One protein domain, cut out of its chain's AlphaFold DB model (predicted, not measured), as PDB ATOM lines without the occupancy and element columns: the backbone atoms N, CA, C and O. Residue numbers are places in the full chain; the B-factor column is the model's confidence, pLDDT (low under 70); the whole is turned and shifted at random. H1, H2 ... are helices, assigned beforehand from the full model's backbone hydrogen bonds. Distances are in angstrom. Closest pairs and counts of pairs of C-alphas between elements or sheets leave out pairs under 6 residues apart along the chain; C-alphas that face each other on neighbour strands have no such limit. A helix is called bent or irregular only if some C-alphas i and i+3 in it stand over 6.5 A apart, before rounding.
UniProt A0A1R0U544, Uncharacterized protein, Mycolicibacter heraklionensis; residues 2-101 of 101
ATOM      1  N   LYS A   2      75.338 168.440 214.648       46.62
ATOM      2  CA  LYS A   2      75.780 169.844 214.528       46.62
ATOM      3  C   LYS A   2      77.323 169.913 214.462       46.62
ATOM      4  O   LYS A   2      77.958 169.215 215.251       46.62
ATOM      5  N   PRO A   3      77.931 170.754 213.606       58.31
ATOM      6  CA  PRO A   3      79.391 170.827 213.430       58.31
ATOM      7  C   PRO A   3      80.167 171.168 214.716       58.31
ATOM      8  O   PRO A   3      81.276 170.681 214.920       58.31
ATOM      9  N   SER A   4      79.561 171.901 215.654       61.75
ATOM     10  CA  SER A   4      80.170 172.193 216.962       61.75
ATOM     11  C   SER A   4      80.365 170.954 217.850       61.75
ATOM     12  O   SER A   4      81.299 170.901 218.656       61.75
ATOM     13  N   ALA A   5      79.514 169.934 217.693       66.81
ATOM     14  CA  ALA A   5      79.646 168.674 218.416       66.81
ATOM     15  C   ALA A   5      80.846 167.861 217.911       66.81
ATOM     16  O   ALA A   5      81.551 167.269 218.722       66.81
ATOM     17  N   LEU A   6      81.118 167.889 216.600       71.44
ATOM     18  CA  LEU A   6      82.274 167.214 215.997       71.44
ATOM     19  C   LEU A   6      83.588 167.794 216.520       71.44
ATOM     20  O   LEU A   6      84.435 167.043 216.989       71.44
ATOM     21  N   HIS A   7      83.710 169.122 216.552       75.88
ATOM     22  CA  HIS A   7      84.923 169.784 217.040       75.88
ATOM     23  C   HIS A   7      85.196 169.491 218.528       75.88
ATOM     24  O   HIS A   7      86.337 169.305 218.953       75.88
ATOM     25  N   SER A   8      84.125 169.397 219.325       73.88
ATOM     26  CA  SER A   8      84.210 169.030 220.743       73.88
ATOM     27  C   SER A   8      84.629 167.568 220.936       73.88
ATOM     28  O   SER A   8      85.420 167.275 221.831       73.88
ATOM     29  N   ILE A   9      84.118 166.656 220.103       76.56
ATOM     30  CA  ILE A   9      84.471 165.229 220.110       76.56
ATOM     31  C   ILE A   9      85.929 165.029 219.691       76.56
ATOM     32  O   ILE A   9      86.669 164.328 220.376       76.56
ATOM     33  N   GLU A  10      86.359 165.678 218.611       81.56
ATOM     34  CA  GLU A  10      87.727 165.590 218.100       81.56
ATOM     35  C   GLU A  10      88.737 166.136 219.118       81.56
ATOM     36  O   GLU A  10      89.737 165.486 219.422       81.56
ATOM     37  N   SER A  11      88.445 167.291 219.726       82.88
ATOM     38  CA  SER A  11      89.289 167.840 220.792       82.88
ATOM     39  C   SER A  11      89.317 166.936 222.025       82.88
ATOM     40  O   SER A  11      90.385 166.722 222.595       82.88
ATOM     41  N   ALA A  12      88.178 166.363 222.427       81.56
ATOM     42  CA  ALA A  12      88.122 165.407 223.533       81.56
ATOM     43  C   ALA A  12      88.984 164.163 223.252       81.56
ATOM     44  O   ALA A  12      89.725 163.723 224.133       81.56
ATOM     45  N   TRP A  13      88.939 163.638 222.023       82.62
ATOM     46  CA  TRP A  13      89.794 162.540 221.576       82.62
ATOM     47  C   TRP A  13      91.276 162.920 221.636       82.62
ATOM     48  O   TRP A  13      92.029 162.305 222.386       82.62
ATOM     49  N   ARG A  14      91.687 163.966 220.913       84.44
ATOM     50  CA  ARG A  14      93.096 164.356 220.763       84.44
ATOM     51  C   ARG A  14      93.760 164.742 222.085       84.44
ATOM     52  O   ARG A  14      94.917 164.418 222.313       84.44
ATOM     53  N   VAL A  15      93.039 165.445 222.959       86.31
ATOM     54  CA  VAL A  15      93.612 165.997 224.199       86.31
ATOM     55  C   VAL A  15      93.597 164.988 225.347       86.31
ATOM     56  O   VAL A  15      94.472 165.036 226.208       86.31
ATOM     57  N   HIS A  16      92.605 164.096 225.398       82.19
ATOM     58  CA  HIS A  16      92.402 163.230 226.562       82.19
ATOM     59  C   HIS A  16      92.489 161.744 226.246       82.19
ATOM     60  O   HIS A  16      93.114 161.011 227.007       82.19
ATOM     61  N   VAL A  17      91.879 161.287 225.151       81.19
ATOM     62  CA  VAL A  17      91.820 159.853 224.838       81.19
ATOM     63  C   VAL A  17      93.121 159.380 224.184       81.19
ATOM     64  O   VAL A  17      93.712 158.402 224.634       81.19
ATOM     65  N   GLN A  18      93.608 160.106 223.175       83.62
ATOM     66  CA  GLN A  18      94.801 159.752 222.407       83.62
ATOM     67  C   GLN A  18      96.060 159.609 223.284       83.62
ATOM     68  O   GLN A  18      96.717 158.578 223.170       83.62
ATOM     69  N   PRO A  19      96.397 160.537 224.207       84.31
ATOM     70  CA  PRO A  19      97.635 160.428 224.982       84.31
ATOM     71  C   PRO A  19      97.690 159.201 225.896       84.31
ATOM     72  O   PRO A  19      98.775 158.749 226.245       84.31
ATOM     73  N   ARG A  20      96.527 158.673 226.307       79.38
ATOM     74  CA  ARG A  20      96.439 157.548 227.243       79.38
ATOM     75  C   ARG A  20      96.217 156.200 226.563       79.38
ATOM     76  O   ARG A  20      96.673 155.197 227.105       79.38
ATOM     77  N   TRP A  21      95.496 156.173 225.443       84.88
ATOM     78  CA  TRP A  21      94.996 154.933 224.839       84.88
ATOM     79  C   TRP A  21      95.500 154.674 223.419       84.88
ATOM     80  O   TRP A  21      95.314 153.571 222.926       84.88
ATOM     81  N   ALA A  22      96.147 155.637 222.749       81.44
ATOM     82  CA  ALA A  22      96.598 155.431 221.367       81.44
ATOM     83  C   ALA A  22      97.690 154.358 221.230       81.44
ATOM     84  O   ALA A  22      97.812 153.753 220.170       81.44
ATOM     85  N   THR A  23      98.479 154.133 222.282       82.94
ATOM     86  CA  THR A  23      99.561 153.136 222.309       82.94
ATOM     87  C   THR A  23      99.183 151.850 223.042       82.94
ATOM     88  O   THR A  23      99.928 150.877 222.976       82.94
ATOM     89  N   THR A  24      98.047 151.823 223.743       83.88
ATOM     90  CA  THR A  24      97.566 150.638 224.462       83.88
ATOM     91  C   THR A  24      96.809 149.733 223.499       83.88
ATOM     92  O   THR A  24      95.946 150.202 222.753       83.88
ATOM     93  N   GLN A  25      97.097 148.432 223.510       83.75
ATOM     94  CA  GLN A  25      96.326 147.496 222.701       83.75
ATOM     95  C   GLN A  25      94.889 147.433 223.217       83.75
ATOM     96  O   GLN A  25      94.664 147.320 224.417       83.75
ATOM     97  N   LEU A  26      93.907 147.450 222.310       81.44
ATOM     98  CA  LEU A  26      92.486 147.387 222.677       81.44
ATOM     99  C   LEU A  26      92.179 146.201 223.608       81.44
ATOM    100  O   LEU A  26      91.406 146.360 224.545       81.44
ATOM    101  N   ALA A  27      92.817 145.049 223.371       80.56
ATOM    102  CA  ALA A  27      92.641 143.821 224.149       80.56
ATOM    103  C   ALA A  27      93.185 143.895 225.587       80.56
ATOM    104  O   ALA A  27      92.759 143.113 226.429       80.56
ATOM    105  N   GLU A  28      94.096 144.824 225.878       86.06
ATOM    106  CA  GLU A  28      94.660 145.023 227.220       86.06
ATOM    107  C   GLU A  28      93.836 146.007 228.060       86.06
ATOM    108  O   GLU A  28      94.087 146.169 229.253       86.06
ATOM    109  N   ILE A  29      92.857 146.685 227.454       87.69
ATOM    110  CA  ILE A  29      92.029 147.666 228.151       87.69
ATOM    111  C   ILE A  29      91.043 146.931 229.056       87.69
ATOM    112  O   ILE A  29      90.072 146.341 228.581       87.69
ATOM    113  N   ASN A  30      91.239 147.038 230.370       88.94
ATOM    114  CA  ASN A  30      90.319 146.475 231.350       88.94
ATOM    115  C   ASN A  30      89.393 147.535 231.949       88.94
ATOM    116  O   ASN A  30      89.666 148.738 231.942       88.94
ATOM    117  N   TYR A  31      88.296 147.068 232.550       90.00
ATOM    118  CA  TYR A  31      87.352 147.917 233.278       90.00
ATOM    119  C   TYR A  31      88.041 148.781 234.349       90.00
ATOM    120  O   TYR A  31      87.744 149.970 234.482       90.00
ATOM    121  N   SER A  32      88.983 148.197 235.099       90.31
ATOM    122  CA  SER A  32      89.743 148.883 236.151       90.31
ATOM    123  C   SER A  32      90.549 150.058 235.611       90.31
ATOM    124  O   SER A  32      90.568 151.116 236.238       90.31
ATOM    125  N   ASP A  33      91.157 149.905 234.436       89.81
ATOM    126  CA  ASP A  33      91.981 150.944 233.821       89.81
ATOM    127  C   ASP A  33      91.119 152.118 233.362       89.81
ATOM    128  O   ASP A  33      91.451 153.280 233.610       89.81
ATOM    129  N   VAL A  34      89.966 151.821 232.751       90.12
ATOM    130  CA  VAL A  34      88.998 152.851 232.354       90.12
ATOM    131  C   VAL A  34      88.448 153.564 233.588       90.12
ATOM    132  O   VAL A  34      88.382 154.794 233.604       90.12
ATOM    133  N   GLN A  35      88.097 152.832 234.648       90.62
ATOM    134  CA  GLN A  35      87.605 153.425 235.891       90.62
ATOM    135  C   GLN A  35      88.659 154.315 236.559       90.62
ATOM    136  O   GLN A  35      88.323 155.423 236.980       90.62
ATOM    137  N   ALA A  36      89.913 153.866 236.649       90.62
ATOM    138  CA  ALA A  36      91.008 154.640 237.227       90.62
ATOM    139  C   ALA A  36      91.247 155.932 236.436       90.62
ATOM    140  O   ALA A  36      91.317 157.017 237.016       90.62
ATOM    141  N   TRP A  37      91.272 155.830 235.108       90.81
ATOM    142  CA  TRP A  37      91.444 156.978 234.228       90.81
ATOM    143  C   TRP A  37      90.290 157.988 234.336       90.81
ATOM    144  O   TRP A  37      90.531 159.192 234.411       90.81
ATOM    145  N   ILE A  38      89.037 157.526 234.412       91.06
ATOM    146  CA  ILE A  38      87.878 158.409 234.620       91.06
ATOM    147  C   ILE A  38      87.933 159.093 235.985       91.06
ATOM    148  O   ILE A  38      87.652 160.291 236.068       91.06
ATOM    149  N   THR A  39      88.320 158.373 237.040       90.44
ATOM    150  CA  THR A  39      88.502 158.947 238.378       90.44
ATOM    151  C   THR A  39      89.566 160.044 238.357       90.44
ATOM    152  O   THR A  39      89.317 161.140 238.855       90.44
ATOM    153  N   GLU A  40      90.714 159.805 237.720       90.06
ATOM    154  CA  GLU A  40      91.768 160.813 237.575       90.06
ATOM    155  C   GLU A  40      91.295 162.024 236.755       90.06
ATOM    156  O   GLU A  40      91.541 163.176 237.115       90.06
ATOM    157  N   LEU A  41      90.568 161.797 235.661       89.31
ATOM    158  CA  LEU A  41      90.064 162.886 234.831       89.31
ATOM    159  C   LEU A  41      89.017 163.726 235.579       89.31
ATOM    160  O   LEU A  41      88.977 164.947 235.413       89.31
ATOM    161  N   ALA A  42      88.207 163.096 236.432       89.31
ATOM    162  CA  ALA A  42      87.205 163.758 237.262       89.31
ATOM    163  C   ALA A  42      87.806 164.664 238.347       89.31
ATOM    164  O   ALA A  42      87.155 165.636 238.725       89.31
ATOM    165  N   THR A  43      89.040 164.420 238.807       89.25
ATOM    166  CA  THR A  43      89.717 165.348 239.735       89.25
ATOM    167  C   THR A  43      90.216 166.611 239.029       89.25
ATOM    168  O   THR A  43      90.270 167.681 239.629       89.25
ATOM    169  N   LYS A  44      90.546 166.513 237.735       87.50
ATOM    170  CA  LYS A  44      91.179 167.592 236.958       87.50
ATOM    171  C   LYS A  44      90.212 168.372 236.066       87.50
ATOM    172  O   LYS A  44      90.577 169.438 235.561       87.50
ATOM    173  N   ARG A  45      89.026 167.834 235.761       88.94
ATOM    174  CA  ARG A  45      88.113 168.366 234.732       88.94
ATOM    175  C   ARG A  45      86.651 168.324 235.170       88.94
ATOM    176  O   ARG A  45      86.240 167.548 236.021       88.94
ATOM    177  N   LYS A  46      85.828 169.160 234.528       88.38
ATOM    178  CA  LYS A  46      84.377 169.217 234.771       88.38
ATOM    179  C   LYS A  46      83.697 167.911 234.349       88.38
ATOM    180  O   LYS A  46      83.974 167.406 233.262       88.38
ATOM    181  N   ALA A  47      82.712 167.464 235.130       86.88
ATOM    182  CA  ALA A  47      81.939 166.244 234.871       86.88
ATOM    183  C   ALA A  47      81.382 166.161 233.437       86.88
ATOM    184  O   ALA A  47      81.434 165.106 232.816       86.88
ATOM    185  N   THR A  48      80.909 167.274 232.863       86.50
ATOM    186  CA  THR A  48      80.419 167.302 231.473       86.50
ATOM    187  C   THR A  48      81.492 166.888 230.466       86.50
ATOM    188  O   THR A  48      81.198 166.100 229.574       86.50
ATOM    189  N   LEU A  49      82.727 167.383 230.616       86.81
ATOM    190  CA  LEU A  49      83.834 167.023 229.728       86.81
ATOM    191  C   LEU A  49      84.216 165.555 229.917       86.81
ATOM    192  O   LEU A  49      84.365 164.846 228.930       86.81
ATOM    193  N   VAL A  50      84.307 165.097 231.169       89.50
ATOM    194  CA  VAL A  50      84.625 163.699 231.502       89.50
ATOM    195  C   VAL A  50      83.617 162.747 230.859       89.50
ATOM    196  O   VAL A  50      84.010 161.766 230.240       89.50
ATOM    197  N   ILE A  51      82.322 163.064 230.929       89.19
ATOM    198  CA  ILE A  51      81.262 162.259 230.309       89.19
ATOM    199  C   ILE A  51      81.389 162.251 228.782       89.19
ATOM    200  O   ILE A  51      81.207 161.202 228.165       89.19
ATOM    201  N   THR A  52      81.702 163.390 228.159       87.25
ATOM    202  CA  THR A  52      81.925 163.452 226.707       87.25
ATOM    203  C   THR A  52      83.129 162.607 226.299       87.25
ATOM    204  O   THR A  52      83.004 161.771 225.412       87.25
ATOM    205  N   VAL A  53      84.266 162.769 226.980       88.81
ATOM    206  CA  VAL A  53      85.499 161.998 226.753       88.81
ATOM    207  C   VAL A  53      85.244 160.495 226.918       88.81
ATOM    208  O   VAL A  53      85.594 159.711 226.038       88.81
ATOM    209  N   TYR A  54      84.561 160.099 227.996       91.06
ATOM    210  CA  TYR A  54      84.125 158.721 228.219       91.06
ATOM    211  C   TYR A  54      83.261 158.200 227.068       91.06
ATOM    212  O   TYR A  54      83.485 157.098 226.583       91.06
ATOM    213  N   SER A  55      82.284 158.991 226.613       89.31
ATOM    214  CA  SER A  55      81.355 158.575 225.555       89.31
ATOM    215  C   SER A  55      82.078 158.314 224.234       89.31
ATOM    216  O   SER A  55      81.698 157.404 223.501       89.31
ATOM    217  N   VAL A  56      83.126 159.090 223.938       89.31
ATOM    218  CA  VAL A  56      83.981 158.877 222.763       89.31
ATOM    219  C   VAL A  56      84.737 157.555 222.885       89.31
ATOM    220  O   VAL A  56      84.655 156.735 221.974       89.31
ATOM    221  N   LEU A  57      85.405 157.308 224.018       88.06
ATOM    222  CA  LEU A  57      86.119 156.048 224.243       88.06
ATOM    223  C   LEU A  57      85.168 154.842 224.193       88.06
ATOM    224  O   LEU A  57      85.453 153.861 223.513       88.06
ATOM    225  N   ALA A  58      84.023 154.923 224.873       90.50
ATOM    226  CA  ALA A  58      83.040 153.848 224.909       90.50
ATOM    227  C   ALA A  58      82.547 153.484 223.505       90.50
ATOM    228  O   ALA A  58      82.423 152.301 223.211       90.50
ATOM    229  N   ARG A  59      82.333 154.480 222.634       90.38
ATOM    230  CA  ARG A  59      81.907 154.255 221.248       90.38
ATOM    231  C   ARG A  59      82.985 153.577 220.406       90.38
ATOM    232  O   ARG A  59      82.669 152.661 219.663       90.38
ATOM    233  N   ILE A  60      84.247 153.969 220.570       88.06
ATOM    234  CA  ILE A  60      85.377 153.316 219.887       88.06
ATOM    235  C   ILE A  60      85.496 151.852 220.321       88.06
ATOM    236  O   ILE A  60      85.716 150.971 219.493       88.06
ATOM    237  N   LEU A  61      85.304 151.576 221.612       88.00
ATOM    238  CA  LEU A  61      85.303 150.209 222.133       88.00
ATOM    239  C   LEU A  61      84.076 149.412 221.672       88.00
ATOM    240  O   LEU A  61      84.204 148.221 221.408       88.00
ATOM    241  N   ASP A  62      82.904 150.039 221.535       91.50
ATOM    242  CA  ASP A  62      81.735 149.384 220.936       91.50
ATOM    243  C   ASP A  62      82.001 148.998 219.478       91.50
ATOM    244  O   ASP A  62      81.648 147.893 219.071       91.50
ATOM    245  N   ASP A  63      82.627 149.883 218.699       90.31
ATOM    246  CA  ASP A  63      82.986 149.608 217.306       90.31
ATOM    247  C   ASP A  63      84.003 148.453 217.235       90.31
ATOM    248  O   ASP A  63      83.814 147.510 216.472       90.31
ATOM    249  N   ALA A  64      84.994 148.418 218.133       88.62
ATOM    250  CA  ALA A  64      85.932 147.296 218.236       88.62
ATOM    251  C   ALA A  64      85.258 145.958 218.610       88.62
ATOM    252  O   ALA A  64      85.689 144.899 218.146       88.62
ATOM    253  N   VAL A  65      84.200 145.980 219.428       92.31
ATOM    254  CA  VAL A  65      83.383 144.785 219.714       92.31
ATOM    255  C   VAL A  65      82.591 144.357 218.476       92.31
ATOM    256  O   VAL A  65      82.528 143.167 218.174       92.31
ATOM    257  N   ARG A  66      82.021 145.307 217.721       91.69
ATOM    258  CA  ARG A  66      81.308 145.021 216.460       91.69
ATOM    259  C   ARG A  66      82.226 144.393 215.415       91.69
ATOM    260  O   ARG A  66      81.819 143.443 214.752       91.69
ATOM    261  N   ASP A  67      83.471 144.848 215.357       92.06
ATOM    262  CA  ASP A  67      84.524 144.294 214.502       92.06
ATOM    263  C   ASP A  67      85.084 142.954 215.021       92.06
ATOM    264  O   ASP A  67      86.023 142.407 214.443       92.06
ATOM    265  N   ARG A  68      84.537 142.412 216.124       87.06
ATOM    266  CA  ARG A  68      84.990 141.187 216.810       87.06
ATOM    267  C   ARG A  68      86.455 141.223 217.257       87.06
ATOM    268  O   ARG A  68      87.068 140.179 217.465       87.06
ATOM    269  N   ARG A  69      87.018 142.420 217.444       87.75
ATOM    270  CA  ARG A  69      88.368 142.619 218.002       87.75
ATOM    271  C   ARG A  69      88.364 142.552 219.527       87.75
ATOM    272  O   ARG A  69      89.400 142.287 220.128       87.75
ATOM    273  N   LEU A  70      87.205 142.790 220.140       87.69
ATOM    274  CA  LEU A  70      86.948 142.646 221.569       87.69
ATOM    275  C   LEU A  70      85.726 141.758 221.800       87.69
ATOM    276  O   LEU A  70      84.739 141.855 221.075       87.69
ATOM    277  N   ALA A  71      85.771 140.928 222.842       86.81
ATOM    278  CA  ALA A  71      84.637 140.089 223.233       86.81
ATOM    279  C   ALA A  71      83.506 140.900 223.891       86.81
ATOM    280  O   ALA A  71      82.328 140.603 223.711       86.81
ATOM    281  N   ALA A  72      83.865 141.936 224.650       88.75
ATOM    282  CA  ALA A  72      82.934 142.831 225.325       88.75
ATOM    283  C   ALA A  72      83.563 144.216 225.490       88.75
ATOM    284  O   ALA A  72      84.782 144.365 225.432       88.75
ATOM    285  N   ASN A  73      82.732 145.237 225.705       90.56
ATOM    286  CA  ASN A  73      83.213 146.600 225.899       90.56
ATOM    287  C   ASN A  73      83.592 146.827 227.381       90.56
ATOM    288  O   ASN A  73      82.687 146.911 228.218       90.56
ATOM    289  N   PRO A  74      84.887 146.998 227.715       89.38
ATOM    290  CA  PRO A  74      85.354 147.164 229.095       89.38
ATOM    291  C   PRO A  74      84.941 148.506 229.720       89.38
ATOM    292  O   PRO A  74      84.961 148.652 230.938       89.38
ATOM    293  N   ALA A  75      84.537 149.498 228.917       88.44
ATOM    294  CA  ALA A  75      84.066 150.786 229.420       88.44
ATOM    295  C   ALA A  75      82.604 150.752 229.892       88.44
ATOM    296  O   ALA A  75      82.131 151.713 230.511       88.44
ATOM    297  N   ARG A  76      81.845 149.689 229.604       87.69
ATOM    298  CA  ARG A  76      80.453 149.574 230.058       87.69
ATOM    299  C   ARG A  76      80.405 149.302 231.562       87.69
ATOM    300  O   ARG A  76      81.161 148.497 232.085       87.69
ATOM    301  N   GLY A  77      79.514 150.010 232.257       85.19
ATOM    302  CA  GLY A  77      79.359 149.915 233.715       85.19
ATOM    303  C   GLY A  77      80.282 150.827 234.530       85.19
ATOM    304  O   GLY A  77      80.153 150.860 235.750       85.19
ATOM    305  N   VAL A  78      81.186 151.580 233.887       89.38
ATOM    306  CA  VAL A  78      82.104 152.497 234.583       89.38
ATOM    307  C   VAL A  78      81.316 153.588 235.305       89.38
ATOM    308  O   VAL A  78      80.403 154.201 234.744       89.38
ATOM    309  N   LYS A  79      81.688 153.864 236.558       87.50
ATOM    310  CA  LYS A  79      81.071 154.914 237.370       87.50
ATOM    311  C   LYS A  79      81.526 156.280 236.873       87.50
ATOM    312  O   LYS A  79      82.695 156.647 237.010       87.50
ATOM    313  N   LEU A  80      80.586 157.033 236.309       87.31
ATOM    314  CA  LEU A  80      80.812 158.391 235.819       87.31
ATOM    315  C   LEU A  80      80.572 159.429 236.918       87.31
ATOM    316  O   LEU A  80      79.704 159.227 237.771       87.31
ATOM    317  N   PRO A  81      81.274 160.575 236.878       83.75
ATOM    318  CA  PRO A  81      80.988 161.674 237.786       83.75
ATOM    319  C   PRO A  81      79.579 162.222 237.535       83.75
ATOM    320  O   PRO A  81      79.186 162.494 236.395       83.75
ATOM    321  N   THR A  82      78.820 162.427 238.608       75.50
ATOM    322  CA  THR A  82      77.474 163.000 238.533       75.50
ATOM    323  C   THR A  82      77.533 164.424 237.986       75.50
ATOM    324  O   THR A  82      78.294 165.267 238.464       75.50
ATOM    325  N   ARG A  83      76.693 164.733 236.988       68.12
ATOM    326  CA  ARG A  83      76.504 166.120 236.545       68.12
ATOM    327  C   ARG A  83      75.855 166.902 237.682       68.12
ATOM    328  O   ARG A  83      74.684 166.680 237.982       68.12
ATOM    329  N   ALA A  84      76.579 167.848 238.270       60.31
ATOM    330  CA  ALA A  84      75.946 168.867 239.094       60.31
ATOM    331  C   ALA A  84      74.923 169.601 238.212       60.31
ATOM    332  O   ALA A  84      75.296 170.222 237.211       60.31
ATOM    333  N   ARG A  85      73.626 169.481 238.531       53.78
ATOM    334  CA  ARG A  85      72.588 170.270 237.860       53.78
ATOM    335  C   ARG A  85      72.939 171.735 238.096       53.78
ATOM    336  O   ARG A  85      72.861 172.212 239.225       53.78
ATOM    337  N   ARG A  86      73.324 172.457 237.041       54.22
ATOM    338  CA  ARG A  86      73.261 173.918 237.089       54.22
ATOM    339  C   ARG A  86      71.803 174.249 237.379       54.22
ATOM    340  O   ARG A  86      70.932 173.871 236.598       54.22
ATOM    341  N   LYS A  87      71.532 174.918 238.502       46.31
ATOM    342  CA  LYS A  87      70.313 175.715 238.605       46.31
ATOM    343  C   LYS A  87      70.435 176.710 237.461       46.31
ATOM    344  O   LYS A  87      71.290 177.591 237.516       46.31
ATOM    345  N   ASN A  88      69.686 176.498 236.384       50.59
ATOM    346  CA  ASN A  88      69.461 177.564 235.430       50.59
ATOM    347  C   ASN A  88      68.734 178.632 236.240       50.59
ATOM    348  O   ASN A  88      67.538 178.521 236.486       50.59
ATOM    349  N   VAL A  89      69.493 179.604 236.745       47.06
ATOM    350  CA  VAL A  89      68.930 180.891 237.111       47.06
ATOM    351  C   VAL A  89      68.452 181.425 235.776       47.06
ATOM    352  O   VAL A  89      69.239 181.919 234.970       47.06
ATOM    353  N   TYR A  90      67.179 181.183 235.475       45.31
ATOM    354  CA  TYR A  90      66.485 182.037 234.539       45.31
ATOM    355  C   TYR A  90      66.725 183.437 235.094       45.31
ATOM    356  O   TYR A  90      66.372 183.696 236.245       45.31
ATOM    357  N   LEU A  91      67.413 184.289 234.328       46.91
ATOM    358  CA  LEU A  91      67.189 185.719 234.448       46.91
ATOM    359  C   LEU A  91      65.667 185.840 234.384       46.91
ATOM    360  O   LEU A  91      65.075 185.625 233.323       46.91
ATOM    361  N   THR A  92      65.027 186.019 235.535       48.31
ATOM    362  CA  THR A  92      63.637 186.425 235.565       48.31
ATOM    363  C   THR A  92      63.577 187.680 234.714       48.31
ATOM    364  O   THR A  92      64.489 188.510 234.735       48.31
ATOM    365  N   ALA A  93      62.537 187.785 233.902       54.62
ATOM    366  CA  ALA A  93      62.312 188.887 232.978       54.62
ATOM    367  C   ALA A  93      62.122 190.259 233.681       54.62
ATOM    368  O   ALA A  93      61.594 191.185 233.081       54.62
ATOM    369  N   ASP A  94      62.567 190.401 234.932       52.84
ATOM    370  CA  ASP A  94      62.447 191.569 235.802       52.84
ATOM    371  C   ASP A  94      63.534 192.631 235.579       52.84
ATOM    372  O   ASP A  94      63.356 193.775 235.982       52.84
ATOM    373  N   GLN A  95      64.648 192.318 234.905       52.66
ATOM    374  CA  GLN A  95      65.681 193.320 234.574       52.66
ATOM    375  C   GLN A  95      65.538 193.925 233.167       52.66
ATOM    376  O   GLN A  95      66.509 194.444 232.623       52.66
ATOM    377  N   LEU A  96      64.346 193.882 232.560       54.19
ATOM    378  CA  LEU A  96      64.110 194.535 231.264       54.19
ATOM    379  C   LEU A  96      63.569 195.976 231.384       54.19
ATOM    380  O   LEU A  96      63.535 196.691 230.389       54.19
ATOM    381  N   HIS A  97      63.213 196.459 232.581       53.25
ATOM    382  CA  HIS A  97      62.600 197.786 232.768       53.25
ATOM    383  C   HIS A  97      63.575 198.892 233.225       53.25
ATOM    384  O   HIS A  97      63.226 199.727 234.052       53.25
ATOM    385  N   ALA A  98      64.811 198.901 232.721       56.09
ATOM    386  CA  ALA A  98      65.776 199.980 233.006       56.09
ATOM    387  C   ALA A  98      66.448 200.562 231.748       56.09
ATOM    388  O   ALA A  98      67.435 201.282 231.853       56.09
ATOM    389  N   LEU A  99      65.924 200.253 230.555       53.03
ATOM    390  CA  LEU A  99      66.454 200.746 229.276       53.03
ATOM    391  C   LEU A  99      65.364 201.337 228.368       53.03
ATOM    392  O   LEU A  99      65.465 201.303 227.146       53.03
ATOM    393  N   ALA A 100      64.312 201.869 228.987       50.50
ATOM    394  CA  ALA A 100      63.365 202.776 228.357       50.50
ATOM    395  C   ALA A 100      63.418 204.103 229.119       50.50
ATOM    396  O   ALA A 100      62.593 204.359 229.993       50.50
ATOM    397  N   HIS A 101      64.445 204.901 228.834       46.56
ATOM    398  CA  HIS A 101      64.441 206.327 229.121       46.56
ATOM    399  C   HIS A 101      65.229 207.081 228.058       46.56
ATOM    400  O   HIS A 101      66.233 206.512 227.571       46.56
TER     401      HIS A 101
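AT A GLANCE: This is residues 2 to 101 of the 101 residues of an uncharacterized protein of Mycolicibacter heraklionensis (UniProt A0A1R0U544). Picture a compact head of three helices with a long, thin tail: H1 crosses H3, H2 and H3 form a helical hairpin, and after H3 the chain folds back before residues 85 to 101, with the short H4, stick out as an arm; the whole spans 68 A at its longest, the body without the stretches that stand free, residues 2 to 7 and 85 to 101, 36 A. The 100 printed residues hold four named helices, H1 to H4 in chain order, and no named strand; the class is all helix. The whole is only just loose, close to extended, with a radius of gyration of the C-alphas of 18.9 A and spans of 68 by 27 by 22 A.

HOW THE PARTS SIT: Start with H1, residues 3 to 21, which has a kink of 34 degrees near residue 14 and is only just irregular, with C-alphas 15 and 18 6.6 A apart. Its residues 9 to 17 touch residues 49 to 57 of H3, residues 47 to 66, about perpendicular at 77 degrees; their closest C-alphas, Ala 12 and Val 53, are 5.4 A apart. H2, residues 31 to 44, is near H1 and touches H3 at a shallow tilt of 23 degrees, opposite ways, with the closest C-alphas, Ala 42 and Val 50, 6.3 A apart. H4, residues 93 to 96, touches no helix. Every O i to N i+4 pair is within hydrogen-bond range in H3, 12 of 15 in H1 and 9 of 10 in H2; H4 is too short for such a pair.

IN THESE COORDINATES: Find C-alpha 3 at (79.391, 170.827, 213.430); from there H1 runs 25.0 A. H2 measures 20.4 A, and H3 runs 28.1 A from C-alpha 47 at (81.939, 166.244, 234.871). H4, 6.2 A long, ends at C-alpha 96, (64.110, 194.535, 231.264).

THE WHOLE: The farthest C-alphas, Ala 71 and His 101, are 69.5 A apart. The printed part has no cut; the link from H3 to H4, 26 residues, is long. Look for pLDDT under 70 at residues 2 to 5 and 83 to 101.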